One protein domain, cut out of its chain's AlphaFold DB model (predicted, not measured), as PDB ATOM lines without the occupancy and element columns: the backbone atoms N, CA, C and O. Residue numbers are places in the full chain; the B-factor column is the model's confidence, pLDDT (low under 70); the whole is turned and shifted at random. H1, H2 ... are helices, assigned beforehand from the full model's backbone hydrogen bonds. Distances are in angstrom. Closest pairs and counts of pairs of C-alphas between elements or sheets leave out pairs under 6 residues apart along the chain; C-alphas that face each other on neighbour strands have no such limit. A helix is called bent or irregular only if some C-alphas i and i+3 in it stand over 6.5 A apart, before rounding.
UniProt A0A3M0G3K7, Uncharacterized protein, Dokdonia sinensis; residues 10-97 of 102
ATOM      1  N   ILE A  10      64.648 158.146  88.798       86.31
ATOM      2  CA  ILE A  10      63.630 158.680  87.879       86.31
ATOM      3  C   ILE A  10      64.128 158.698  86.427       86.31
ATOM      4  O   ILE A  10      63.392 158.302  85.529       86.31
ATOM      5  N   PHE A  11      65.372 159.124  86.183       88.50
ATOM      6  CA  PHE A  11      65.931 159.127  84.827       88.50
ATOM      7  C   PHE A  11      66.097 157.711  84.292       88.50
ATOM      8  O   PHE A  11      65.798 157.467  83.128       88.50
ATOM      9  N   TRP A  12      66.509 156.775  85.148       88.06
ATOM     10  CA  TRP A  12      66.586 155.370  84.767       88.06
ATOM     11  C   TRP A  12      65.210 154.816  84.362       88.06
ATOM     12  O   TRP A  12      65.091 154.237  83.287       88.06
ATOM     13  N   LEU A  13      64.149 155.087  85.134       90.44
ATOM     14  CA  LEU A  13      62.785 154.673  84.777       90.44
ATOM     15  C   LEU A  13      62.321 155.244  83.430       90.44
ATOM     16  O   LEU A  13      61.684 154.537  82.658       90.44
ATOM     17  N   ILE A  14      62.632 156.509  83.136       92.31
ATOM     18  CA  ILE A  14      62.253 157.136  81.859       92.31
ATOM     19  C   ILE A  14      62.948 156.437  80.683       92.31
ATOM     20  O   ILE A  14      62.310 156.187  79.662       92.31
ATOM     21  N   VAL A  15      64.233 156.103  80.831       90.94
ATOM     22  CA  VAL A  15      65.001 155.395  79.796       90.94
ATOM     23  C   VAL A  15      64.433 153.996  79.557       90.94
ATOM     24  O   VAL A  15      64.158 153.650  78.413       90.94
ATOM     25  N   GLU A  16      64.190 153.221  80.615       91.81
ATOM     26  CA  GLU A  16      63.621 151.869  80.494       91.81
ATOM     27  C   GLU A  16      62.182 151.893  79.953       91.81
ATOM     28  O   GLU A  16      61.776 151.008  79.205       91.81
ATOM     29  N   MET A  17      61.397 152.926  80.275       92.81
ATOM     30  CA  MET A  17      60.049 153.087  79.724       92.81
ATOM     31  C   MET A  17      60.069 153.318  78.205       92.81
ATOM     32  O   MET A  17      59.127 152.914  77.519       92.81
ATOM     33  N   ALA A  18      61.115 153.958  77.678       91.56
ATOM     34  CA  ALA A  18      61.283 154.204  76.247       91.56
ATOM     35  C   ALA A  18      61.789 152.973  75.466       91.56
ATOM     36  O   ALA A  18      61.722 152.974  74.237       91.56
ATOM     37  N   ASP A  19      62.260 151.925  76.151       91.81
ATOM     38  CA  ASP A  19      62.738 150.676  75.544       91.81
ATOM     39  C   ASP A  19      61.570 149.708  75.270       91.81
ATOM     40  O   ASP A  19      61.301 148.766  76.025       91.81
ATOM     41  N   PHE A  20      60.812 149.996  74.205       89.75
ATOM     42  CA  PHE A  20      59.581 149.281  73.862       89.75
ATOM     43  C   PHE A  20      59.797 147.792  73.572       89.75
ATOM     44  O   PHE A  20      60.608 147.417  72.731       89.75
ATOM     45  N   GLY A  21      58.985 146.947  74.213       87.31
ATOM     46  CA  GLY A  21      59.027 145.491  74.036       87.31
ATOM     47  C   GLY A  21      60.007 144.770  74.964       87.31
ATOM     48  O   GLY A  21      60.091 143.545  74.912       87.31
ATOM     49  N   SER A  22      60.711 145.501  75.834       90.00
ATOM     50  CA  SER A  22      61.522 144.919  76.904       90.00
ATOM     51  C   SER A  22      60.669 144.550  78.127       90.00
ATOM     52  O   SER A  22      59.692 145.223  78.459       90.00
ATOM     53  N   GLU A  23      61.064 143.512  78.868       88.44
ATOM     54  CA  GLU A  23      60.437 143.192  80.164       88.44
ATOM     55  C   GLU A  23      60.648 144.318  81.193       88.44
ATOM     56  O   GLU A  23      59.808 144.555  82.065       88.44
ATOM     57  N   ARG A  24      61.747 145.070  81.054       90.31
ATOM     58  CA  ARG A  24      62.088 146.209  81.913       90.31
ATOM     59  C   ARG A  24      61.104 147.364  81.769       90.31
ATOM     60  O   ARG A  24      60.787 148.007  82.771       90.31
ATOM     61  N   GLN A  25      60.536 147.564  80.579       93.75
ATOM     62  CA  GLN A  25      59.516 148.580  80.331       93.75
ATOM     63  C   GLN A  25      58.303 148.428  81.258       93.75
ATOM     64  O   GLN A  25      57.808 149.417  81.801       93.75
ATOM     65  N   PHE A  26      57.829 147.198  81.483       94.50
ATOM     66  CA  PHE A  26      56.684 146.939  82.361       94.50
ATOM     67  C   PHE A  26      56.958 147.396  83.800       94.50
ATOM     68  O   PHE A  26      56.162 148.123  84.400       94.50
ATOM     69  N   PHE A  27      58.123 147.028  84.332       94.62
ATOM     70  CA  PHE A  27      58.557 147.458  85.657       94.62
ATOM     71  C   PHE A  27      58.770 148.975  85.727       94.62
ATOM     72  O   PHE A  27      58.403 149.600  86.724       94.62
ATOM     73  N   ALA A  28      59.299 149.583  84.665       94.50
ATOM     74  CA  ALA A  28      59.484 151.024  84.582       94.50
ATOM     75  C   ALA A  28      58.149 151.784  84.657       94.50
ATOM     76  O   ALA A  28      58.014 152.724  85.442       94.50
ATOM     77  N   ILE A  29      57.131 151.324  83.919       95.31
ATOM     78  CA  ILE A  29      55.767 151.874  83.967       95.31
ATOM     79  C   ILE A  29      55.197 151.770  85.387       95.31
ATOM     80  O   ILE A  29      54.661 152.746  85.912       95.31
ATOM     81  N   ILE A  30      55.352 150.615  86.034       96.19
ATOM     82  CA  ILE A  30      54.936 150.400  87.425       96.19
ATOM     83  C   ILE A  30      55.621 151.393  88.378       96.19
ATOM     84  O   ILE A  30      54.948 152.025  89.195       96.19
ATOM     85  N   GLY A  31      56.936 151.578  88.245       94.88
ATOM     86  CA  GLY A  31      57.696 152.541  89.042       94.88
ATOM     87  C   GLY A  31      57.196 153.970  88.868       94.88
ATOM     88  O   GLY A  31      56.991 154.686  89.851       94.88
ATOM     89  N   ILE A  32      56.930 154.368  87.623       95.62
ATOM     90  CA  ILE A  32      56.387 155.687  87.290       95.62
ATOM     91  C   ILE A  32      54.992 155.869  87.886       95.62
ATOM     92  O   ILE A  32      54.721 156.921  88.462       95.62
ATOM     93  N   LEU A  33      54.120 154.857  87.843       95.94
ATOM     94  CA  LEU A  33      52.819 154.913  88.520       95.94
ATOM     95  C   LEU A  33      52.977 155.111  90.033       95.94
ATOM     96  O   LEU A  33      52.254 155.915  90.625       95.94
ATOM     97  N   GLY A  34      53.948 154.440  90.654       95.19
ATOM     98  CA  GLY A  34      54.294 154.650  92.060       95.19
ATOM     99  C   GLY A  34      54.687 156.100  92.367       95.19
ATOM    100  O   GLY A  34      54.201 156.668  93.351       95.19
ATOM    101  N   ILE A  35      55.484 156.724  91.490       93.75
ATOM    102  CA  ILE A  35      55.873 158.141  91.578       93.75
ATOM    103  C   ILE A  35      54.663 159.059  91.366       93.75
ATOM    104  O   ILE A  35      54.457 159.996  92.129       93.75
ATOM    105  N   VAL A  36      53.818 158.797  90.369       95.12
ATOM    106  CA  VAL A  36      52.608 159.598  90.123       95.12
ATOM    107  C   VAL A  36      51.676 159.560  91.337       95.12
ATOM    108  O   VAL A  36      51.129 160.592  91.730       95.12
ATOM    109  N   LEU A  37      51.534 158.401  91.988       94.31
ATOM    110  CA  LEU A  37      50.746 158.278  93.214       94.31
ATOM    111  C   LEU A  37      51.320 159.095  94.375       94.31
ATOM    112  O   LEU A  37      50.525 159.632  95.148       94.31
ATOM    113  N   LEU A  38      52.648 159.231  94.474       91.62
ATOM    114  CA  LEU A  38      53.320 160.052  95.492       91.62
ATOM    115  C   LEU A  38      52.877 161.521  95.424       91.62
ATOM    116  O   LEU A  38      52.627 162.139  96.455       91.62
ATOM    117  N   PHE A  39      52.723 162.060  94.212       91.81
ATOM    118  CA  PHE A  39      52.286 163.443  93.975       91.81
ATOM    119  C   PHE A  39      50.765 163.593  93.827       91.81
ATOM    120  O   PHE A  39      50.251 164.698  93.642       91.81
ATOM    121  N   SER A  40      50.015 162.493  93.906       93.50
ATOM    122  CA  SER A  40      48.562 162.525  93.772       93.50
ATOM    123  C   SER A  40      47.889 163.099  95.023       93.50
ATOM    124  O   SER A  40      48.326 162.889  96.157       93.50
ATOM    125  N   LYS A  41      46.721 163.728  94.844       91.25
ATOM    126  CA  LYS A  41      45.866 164.174  95.966       91.25
ATOM    127  C   LYS A  41      45.444 163.025  96.896       91.25
ATOM    128  O   LYS A  41      45.009 163.264  98.020       91.25
ATOM    129  N   TRP A  42      45.544 161.779  96.432       90.19
ATOM    130  CA  TRP A  42      45.158 160.590  97.187       90.19
ATOM    131  C   TRP A  42      46.260 160.063  98.107       90.19
ATOM    132  O   TRP A  42      45.961 159.213  98.945       90.19
ATOM    133  N   TYR A  43      47.488 160.589  98.020       90.62
ATOM    134  CA  TYR A  43      48.618 160.166  98.855       90.62
ATOM    135  C   TYR A  43      48.385 160.373 100.363       90.62
ATOM    136  O   TYR A  43      49.045 159.761 101.199       90.62
ATOM    137  N   SER A  44      47.396 161.185 100.753       88.69
ATOM    138  CA  SER A  44      46.966 161.313 102.152       88.69
ATOM    139  C   SER A  44      46.441 159.995 102.743       88.69
ATOM    140  O   SER A  44      46.588 159.752 103.943       88.69
ATOM    141  N   LYS A  45      45.871 159.115 101.910       91.81
ATOM    142  CA  LYS A  45      45.344 157.815 102.334       91.81
ATOM    143  C   LYS A  45      46.488 156.836 102.580       91.81
ATOM    144  O   LYS A  45      47.304 156.582 101.699       91.81
ATOM    145  N   ARG A  46      46.494 156.198 103.753       91.00
ATOM    146  CA  ARG A  46      47.521 155.215 104.144       91.00
ATOM    147  C   ARG A  46      47.682 154.078 103.129       91.00
ATOM    148  O   ARG A  46      48.804 153.693 102.825       91.00
ATOM    149  N   THR A  47      46.577 153.583 102.575       93.31
ATOM    150  CA  THR A  47      46.587 152.540 101.537       93.31
ATOM    151  C   THR A  47      47.305 152.991 100.267       93.31
ATOM    152  O   THR A  47      48.052 152.212  99.686       93.31
ATOM    153  N   VAL A  48      47.149 154.256  99.871       94.38
ATOM    154  CA  VAL A  48      47.818 154.828  98.693       94.38
ATOM    155  C   VAL A  48      49.312 155.016  98.947       94.38
ATOM    156  O   VAL A  48      50.107 154.734  98.057       94.38
ATOM    157  N   LYS A  49      49.714 155.401 100.167       94.62
ATOM    158  CA  LYS A  49      51.137 155.453 100.555       94.62
ATOM    159  C   LYS A  49      51.809 154.084 100.447       94.62
ATOM    160  O   LYS A  49      52.890 153.975  99.880       94.62
ATOM    161  N   ILE A  50      51.145 153.042 100.957       95.44
ATOM    162  CA  ILE A  50      51.625 151.655 100.864       95.44
ATOM    163  C   ILE A  50      51.709 151.217  99.397       95.44
ATOM    164  O   ILE A  50      52.729 150.674  98.984       95.44
ATOM    165  N   ALA A  51      50.673 151.493  98.600       96.12
ATOM    166  CA  ALA A  51      50.664 151.157  97.180       96.12
ATOM    167  C   ALA A  51      51.801 151.857  96.417       96.12
ATOM    168  O   ALA A  51      52.523 151.200  95.677       96.12
ATOM    169  N   SER A  52      52.007 153.159  96.639       95.31
ATOM    170  CA  SER A  52      53.103 153.930  96.034       95.31
ATOM    171  C   SER A  52      54.470 153.329  96.371       95.31
ATOM    172  O   SER A  52      55.270 153.111  95.462       95.31
ATOM    173  N   LEU A  53      54.700 152.966  97.640       95.62
ATOM    174  CA  LEU A  53      55.936 152.311  98.071       95.62
ATOM    175  C   LEU A  53      56.155 150.972  97.355       95.62
ATOM    176  O   LEU A  53      57.223 150.750  96.792       95.62
ATOM    177  N   ILE A  54      55.148 150.093  97.335       96.62
ATOM    178  CA  ILE A  54      55.248 148.784  96.667       96.62
ATOM    179  C   ILE A  54      55.548 148.962  95.173       96.62
ATOM    180  O   ILE A  54      56.445 148.309  94.643       96.62
ATOM    181  N   LEU A  55      54.838 149.873  94.504       96.44
ATOM    182  CA  LEU A  55      55.018 150.140  93.077       96.44
ATOM    183  C   LEU A  55      56.415 150.690  92.762       96.44
ATOM    184  O   LEU A  55      57.002 150.295  91.763       96.44
ATOM    185  N   MET A  56      56.987 151.545  93.615       94.88
ATOM    186  CA  MET A  56      58.359 152.031  93.421       94.88
ATOM    187  C   MET A  56      59.424 150.965  93.725       94.88
ATOM    188  O   MET A  56      60.497 151.001  93.125       94.88
ATOM    189  N   LEU A  57      59.144 149.998  94.605       94.75
ATOM    190  CA  LEU A  57      60.074 148.908  94.922       94.75
ATOM    191  C   LEU A  57      60.117 147.803  93.859       94.75
ATOM    192  O   LEU A  57      61.158 147.173  93.695       94.75
ATOM    193  N   LEU A  58      59.033 147.565  93.119       94.69
ATOM    194  CA  LEU A  58      58.979 146.532  92.073       94.69
ATOM    195  C   LEU A  58      60.085 146.642  91.000       94.69
ATOM    196  O   LEU A  58      60.792 145.655  90.799       94.69
ATOM    197  N   PRO A  59      60.303 147.793  90.338       92.56
ATOM    198  CA  PRO A  59      61.407 147.949  89.383       92.56
ATOM    199  C   PRO A  59      62.804 147.874  90.009       92.56
ATOM    200  O   PRO A  59      63.784 147.599  89.326       92.56
ATOM    201  N   ILE A  60      62.920 148.116  91.312       91.62
ATOM    202  CA  ILE A  60      64.186 147.969  92.033       91.62
ATOM    203  C   ILE A  60      64.462 146.487  92.294       91.62
ATOM    204  O   ILE A  60      65.572 146.009  92.072       91.62
ATOM    205  N   ALA A  61      63.432 145.750  92.711       91.75
ATOM    206  CA  ALA A  61      63.504 144.312  92.913       91.75
ATOM    207  C   ALA A  61      63.842 143.576  91.610       91.75
ATOM    208  O   ALA A  61      64.716 142.712  91.629       91.75
ATOM    209  N   SER A  62      63.227 143.951  90.479       90.56
ATOM    210  CA  SER A  62      63.582 143.374  89.173       90.56
ATOM    211  C   SER A  62      65.062 143.590  88.849       90.56
ATOM    212  O   SER A  62      65.739 142.670  88.396       90.56
ATOM    213  N   ARG A  63      65.613 144.762  89.188       87.38
ATOM    214  CA  ARG A  63      67.029 145.050  88.952       87.38
ATOM    215  C   ARG A  63      67.976 144.228  89.828       87.38
ATOM    216  O   ARG A  63      69.054 143.873  89.356       87.38
ATOM    217  N   PHE A  64      67.582 143.882  91.053       86.69
ATOM    218  CA  PHE A  64      68.368 142.990  91.911       86.69
ATOM    219  C   PHE A  64      68.431 141.544  91.401       86.69
ATOM    220  O   PHE A  64      69.385 140.841  91.726       86.69
ATOM    221  N   PHE A  65      67.474 141.100  90.579       87.19
ATOM    222  CA  PHE A  65      67.576 139.800  89.904       87.19
ATOM    223  C   PHE A  65      68.587 139.812  88.749       87.19
ATOM    224  O   PHE A  65      69.184 138.781  88.447       87.19
ATOM    225  N   GLU A  66      68.807 140.966  88.116       86.12
ATOM    226  CA  GLU A  66      69.733 141.105  86.984       86.12
ATOM    227  C   GLU A  66      71.159 141.472  87.417       86.12
ATOM    228  O   GLU A  66      72.134 141.106  86.755       86.12
ATOM    229  N   VAL A  67      71.296 142.239  88.502       85.62
ATOM    230  CA  VAL A  67      72.571 142.809  88.936       85.62
ATOM    231  C   VAL A  67      72.811 142.540  90.421       85.62
ATOM    232  O   VAL A  67      71.949 142.850  91.242       85.62
ATOM    233  N   PRO A  68      74.003 142.040  90.795       85.00
ATOM    234  CA  PRO A  68      74.395 141.908  92.193       85.00
ATOM    235  C   PRO A  68      74.435 143.257  92.918       85.00
ATOM    236  O   PRO A  68      74.873 144.265  92.352       85.00
ATOM    237  N   LEU A  69      74.037 143.262  94.190       79.50
ATOM    238  CA  LEU A  69      73.988 144.451  95.049       79.50
ATOM    239  C   LEU A  69      75.332 145.197  95.127       79.50
ATOM    240  O   LEU A  69      75.349 146.424  95.209       79.50
ATOM    241  N   GLU A  70      76.458 144.488  95.019       82.56
ATOM    242  CA  GLU A  70      77.802 145.071  95.105       82.56
ATOM    243  C   GLU A  70      78.148 145.974  93.913       82.56
ATOM    244  O   GLU A  70      79.083 146.768  93.988       82.56
ATOM    245  N   LYS A  71      77.412 145.864  92.798       84.94
ATOM    246  CA  LYS A  71      77.637 146.693  91.604       84.94
ATOM    247  C   LYS A  71      76.850 147.998  91.611       84.94
ATOM    248  O   LYS A  71      77.084 148.835  90.733       84.94
ATOM    249  N   PHE A  72      75.925 148.170  92.553       81.94
ATOM    250  CA  PHE A  72      75.149 149.397  92.679       81.94
ATOM    251  C   PHE A  72      75.966 150.467  93.382       81.94
ATOM    252  O   PHE A  72      76.528 150.232  94.453       81.94
ATOM    253  N   ASP A  73      75.974 151.663  92.800       85.31
ATOM    254  CA  ASP A  73      76.677 152.793  93.380       85.31
ATOM    255  C   ASP A  73      76.126 153.146  94.768       85.31
ATOM    256  O   ASP A  73      74.925 153.375  94.955       85.31
ATOM    257  N   TYR A  74      77.022 153.199  95.753       80.88
ATOM    258  CA  TYR A  74      76.648 153.470  97.137       80.88
ATOM    259  C   TYR A  74      75.982 154.847  97.289       80.88
ATOM    260  O   TYR A  74      74.936 154.970  97.932       80.88
ATOM    261  N   HIS A  75      76.537 155.874  96.644       83.06
ATOM    262  CA  HIS A  75      76.093 157.259  96.799       83.06
ATOM    263  C   HIS A  75      74.896 157.592  95.905       83.06
ATOM    264  O   HIS A  75      73.957 158.250  96.343       83.06
ATOM    265  N   GLY A  76      74.919 157.134  94.657       78.44
ATOM    266  CA  GLY A  76      73.922 157.445  93.639       78.44
ATOM    267  C   GLY A  76      72.699 156.534  93.653       78.44
ATOM    268  O   GLY A  76      71.690 156.887  93.046       78.44
ATOM    269  N   PHE A  77      72.755 155.390  94.344       82.81
ATOM    270  CA  PHE A  77      71.634 154.451  94.404       82.81
ATOM    271  C   PHE A  77      71.279 154.011  95.829       82.81
ATOM    272  O   PHE A  77      70.145 154.221  96.261       82.81
ATOM    273  N   GLN A  78      72.225 153.441  96.584       85.75
ATOM    274  CA  GLN A  78      71.908 152.801  97.872       85.75
ATOM    275  C   GLN A  78      71.441 153.801  98.940       85.75
ATOM    276  O   GLN A  78      70.432 153.557  99.608       85.75
ATOM    277  N   ILE A  79      72.133 154.938  99.086       88.94
ATOM    278  CA  ILE A  79      71.736 156.002 100.021       88.94
ATOM    279  C   ILE A  79      70.360 156.587  99.643       88.94
ATOM    280  O   ILE A  79      69.469 156.561 100.498       88.94
ATOM    281  N   PRO A  80      70.121 157.065  98.399       87.94
ATOM    282  CA  PRO A  80      68.817 157.588  97.994       87.94
ATOM    283  C   PRO A  80      67.668 156.604  98.220       87.94
ATOM    284  O   PRO A  80      66.621 156.989  98.743       87.94
ATOM    285  N   LEU A  81      67.873 155.328  97.877       88.00
ATOM    286  CA  LEU A  81      66.873 154.284  98.074       88.00
ATOM    287  C   LEU A  81      66.563 154.075  99.559       88.00
ATOM    288  O   LEU A  81      65.399 154.016  99.953       88.00
ATOM    289  N   SER A  82      67.599 154.004 100.392       91.12
ATOM    290  CA  SER A  82      67.449 153.792 101.834       91.12
ATOM    291  C   SER A  82      66.703 154.952 102.502       91.12
ATOM    292  O   SER A  82      65.800 154.723 103.307       91.12
ATOM    293  N   ILE A  83      67.017 156.197 102.116       93.12
ATOM    294  CA  ILE A  83      66.297 157.399 102.566       93.12
ATOM    295  C   ILE A  83      64.830 157.338 102.127       93.12
ATOM    296  O   ILE A  83      63.938 157.558 102.947       93.12
ATOM    297  N   TYR A  84      64.563 157.002 100.861       91.19
ATOM    298  CA  TYR A  84      63.201 156.884 100.338       91.19
ATOM    299  C   TYR A  84      62.371 155.837 101.100       91.19
ATOM    300  O   TYR A  84      61.243 156.128 101.506       91.19
ATOM    301  N   ILE A  85      62.927 154.644 101.346       93.94
ATOM    302  CA  ILE A  85      62.257 153.578 102.106       93.94
ATOM    303  C   ILE A  85      61.979 154.040 103.539       93.94
ATOM    304  O   ILE A  85      60.845 153.930 104.008       93.94
ATOM    305  N   GLY A  86      62.982 154.600 104.223       95.25
ATOM    306  CA  GLY A  86      62.845 155.076 105.599       95.25
ATOM    307  C   GLY A  86      61.764 156.149 105.743       95.25
ATOM    308  O   GLY A  86      60.862 156.018 106.572       95.25
ATOM    309  N   LEU A  87      61.797 157.175 104.887       93.88
ATOM    310  CA  LEU A  87      60.787 158.234 104.877       93.88
ATOM    311  C   LEU A  87      59.392 157.692 104.552       93.88
ATOM    312  O   LEU A  87      58.420 158.075 105.202       93.88
ATOM    313  N   SER A  88      59.282 156.769 103.596       92.81
ATOM    314  CA  SER A  88      57.998 156.160 103.234       92.81
ATOM    315  C   SER A  88      57.393 155.385 104.405       92.81
ATOM    316  O   SER A  88      56.206 155.541 104.692       92.81
ATOM    317  N   ILE A  89      58.200 154.607 105.134       94.88
ATOM    318  CA  ILE A  89      57.754 153.892 106.339       94.88
ATOM    319  C   ILE A  89      57.269 154.884 107.401       94.88
ATOM    320  O   ILE A  89      56.170 154.716 107.930       94.88
ATOM    321  N   ILE A  90      58.030 155.951 107.667       93.62
ATOM    322  CA  ILE A  90      57.624 157.001 108.613       93.62
ATOM    323  C   ILE A  90      56.277 157.605 108.192       93.62
ATOM    324  O   ILE A  90      55.355 157.672 109.001       93.62
ATOM    325  N   LEU A  91      56.112 157.977 106.921       90.75
ATOM    326  CA  LEU A  91      54.872 158.565 106.403       90.75
ATOM    327  C   LEU A  91      53.676 157.604 106.436       90.75
ATOM    328  O   LEU A  91      52.533 158.065 106.505       90.75
ATOM    329  N   ILE A  92      53.908 156.292 106.360       93.00
ATOM    330  CA  ILE A  92      52.871 155.257 106.486       93.00
ATOM    331  C   ILE A  92      52.457 155.057 107.950       93.00
ATOM    332  O   ILE A  92      51.289 154.751 108.212       93.00
ATOM    333  N   LEU A  93      53.393 155.188 108.893       92.00
ATOM    334  CA  LEU A  93      53.153 154.994 110.325       92.00
ATOM    335  C   LEU A  93      52.591 156.246 111.005       92.00
ATOM    336  O   LEU A  93      51.739 156.126 111.885       92.00
ATOM    337  N   VAL A  94      53.024 157.440 110.596       87.06
ATOM    338  CA  VAL A  94      52.549 158.705 111.164       87.06
ATOM    339  C   VAL A  94      51.160 159.038 110.599       87.06
ATOM    340  O   VAL A  94      51.010 159.232 109.387       87.06
ATOM    341  N   PRO A  95      50.115 159.122 111.446       68.81
ATOM    342  CA  PRO A  95      48.769 159.447 110.991       68.81
ATOM    343  C   PRO A  95      48.702 160.889 110.468       68.81
ATOM    344  O   PRO A  95      49.190 161.816 111.115       68.81
ATOM    345  N   ALA A  96      48.037 161.082 109.323       65.06
ATOM    346  CA  ALA A  96      47.903 162.383 108.655       65.06
ATOM    347  C   ALA A  96      47.321 163.478 109.571       65.06
ATOM    348  O   ALA A  96      47.695 164.643 109.473       65.06
ATOM    349  N   ASN A  97      46.467 163.094 110.521       60.91
ATOM    350  CA  ASN A  97      45.800 164.001 111.454       60.91
ATOM    351  C   ASN A  97      46.773 164.694 112.426       60.91
ATOM    352  O   ASN A  97      46.424 165.726 112.982       60.91
TER     353      ASN A  97
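Overview. This is residues 10 to 97 of the 102 residues of an uncharacterized protein of Dokdonia sinensis (UniProt A0A3M0G3K7). What shape does this make? Three long helices run back and forth, with bent H4 between H2 and H5; H2 packs along both arms of H4, while H5 meets H4a and opens away from H4b. Short H1 packs on H2, and small H3 sits at the turn from H2 into H4. What builds it? The printed part has 88 residues with five named helices, H1 to H5 in chain order, and no named strand; it is all helix and compact, with a radius of gyration of the C-alphas of 13.8 A and spans of 41 by 28 by 19 A.

Arrangement. What comes first? H1, residues 10 to 18, touches H2, residues 23 to 38, at a steep tilt of 46 degrees, opposite ways; their closest C-alphas, Met 17 and Gln 25, are 4.6 A apart. What follows? H3, residues 41 to 44, precedes H4, residues 46 to 66, assigned as one helix by its hydrogen bonds but bent, with C-alphas 56 and 59 6.5 A apart. H2 touches arm H4a, residues 46 to 56, at a shallow tilt of 31 degrees, opposite ways, closest at C-alphas Gly 34 and Ser 52, 4.2 A; with residues 24 to 31 alone it touches H4b, residues 59 to 66, closest at C-alphas Phe 27 and Pro 59, 4.7 A. Where is the last helix? H5, residues 74 to 93, touches H4a with residues 85 to 92 alone, at a shallow tilt of 18 degrees, opposite ways, closest at C-alphas Arg 46 and Ile 92, 5.8 A; it is apart from H2 and H4b. How complete are the backbones? Every O i to N i+4 pair is within hydrogen-bond range in H1 and H4a, against 11 of 12 in H2, 3 of 4 in H4b and 14 of 16 in H5; H3 is too short for such a pair.

Along the chain. Where are the ends? H1 begins at C-alpha 10, (63.630, 158.680, 87.879), and H5 ends at C-alpha 93, (53.153, 154.994, 110.325). How long are the longer elements? H2 measures 23.9 A, H4a 15.6 A and H5 27.0 A from first to last C-alpha.

Size, cuts and confidence. Is it unbroken? The printed part has no cut; the link from H4 to H5 is short, and the other links are tight. Where is confidence low? Residues 95 to 97 have pLDDT under 70, while the mean of the printed part is 90.0.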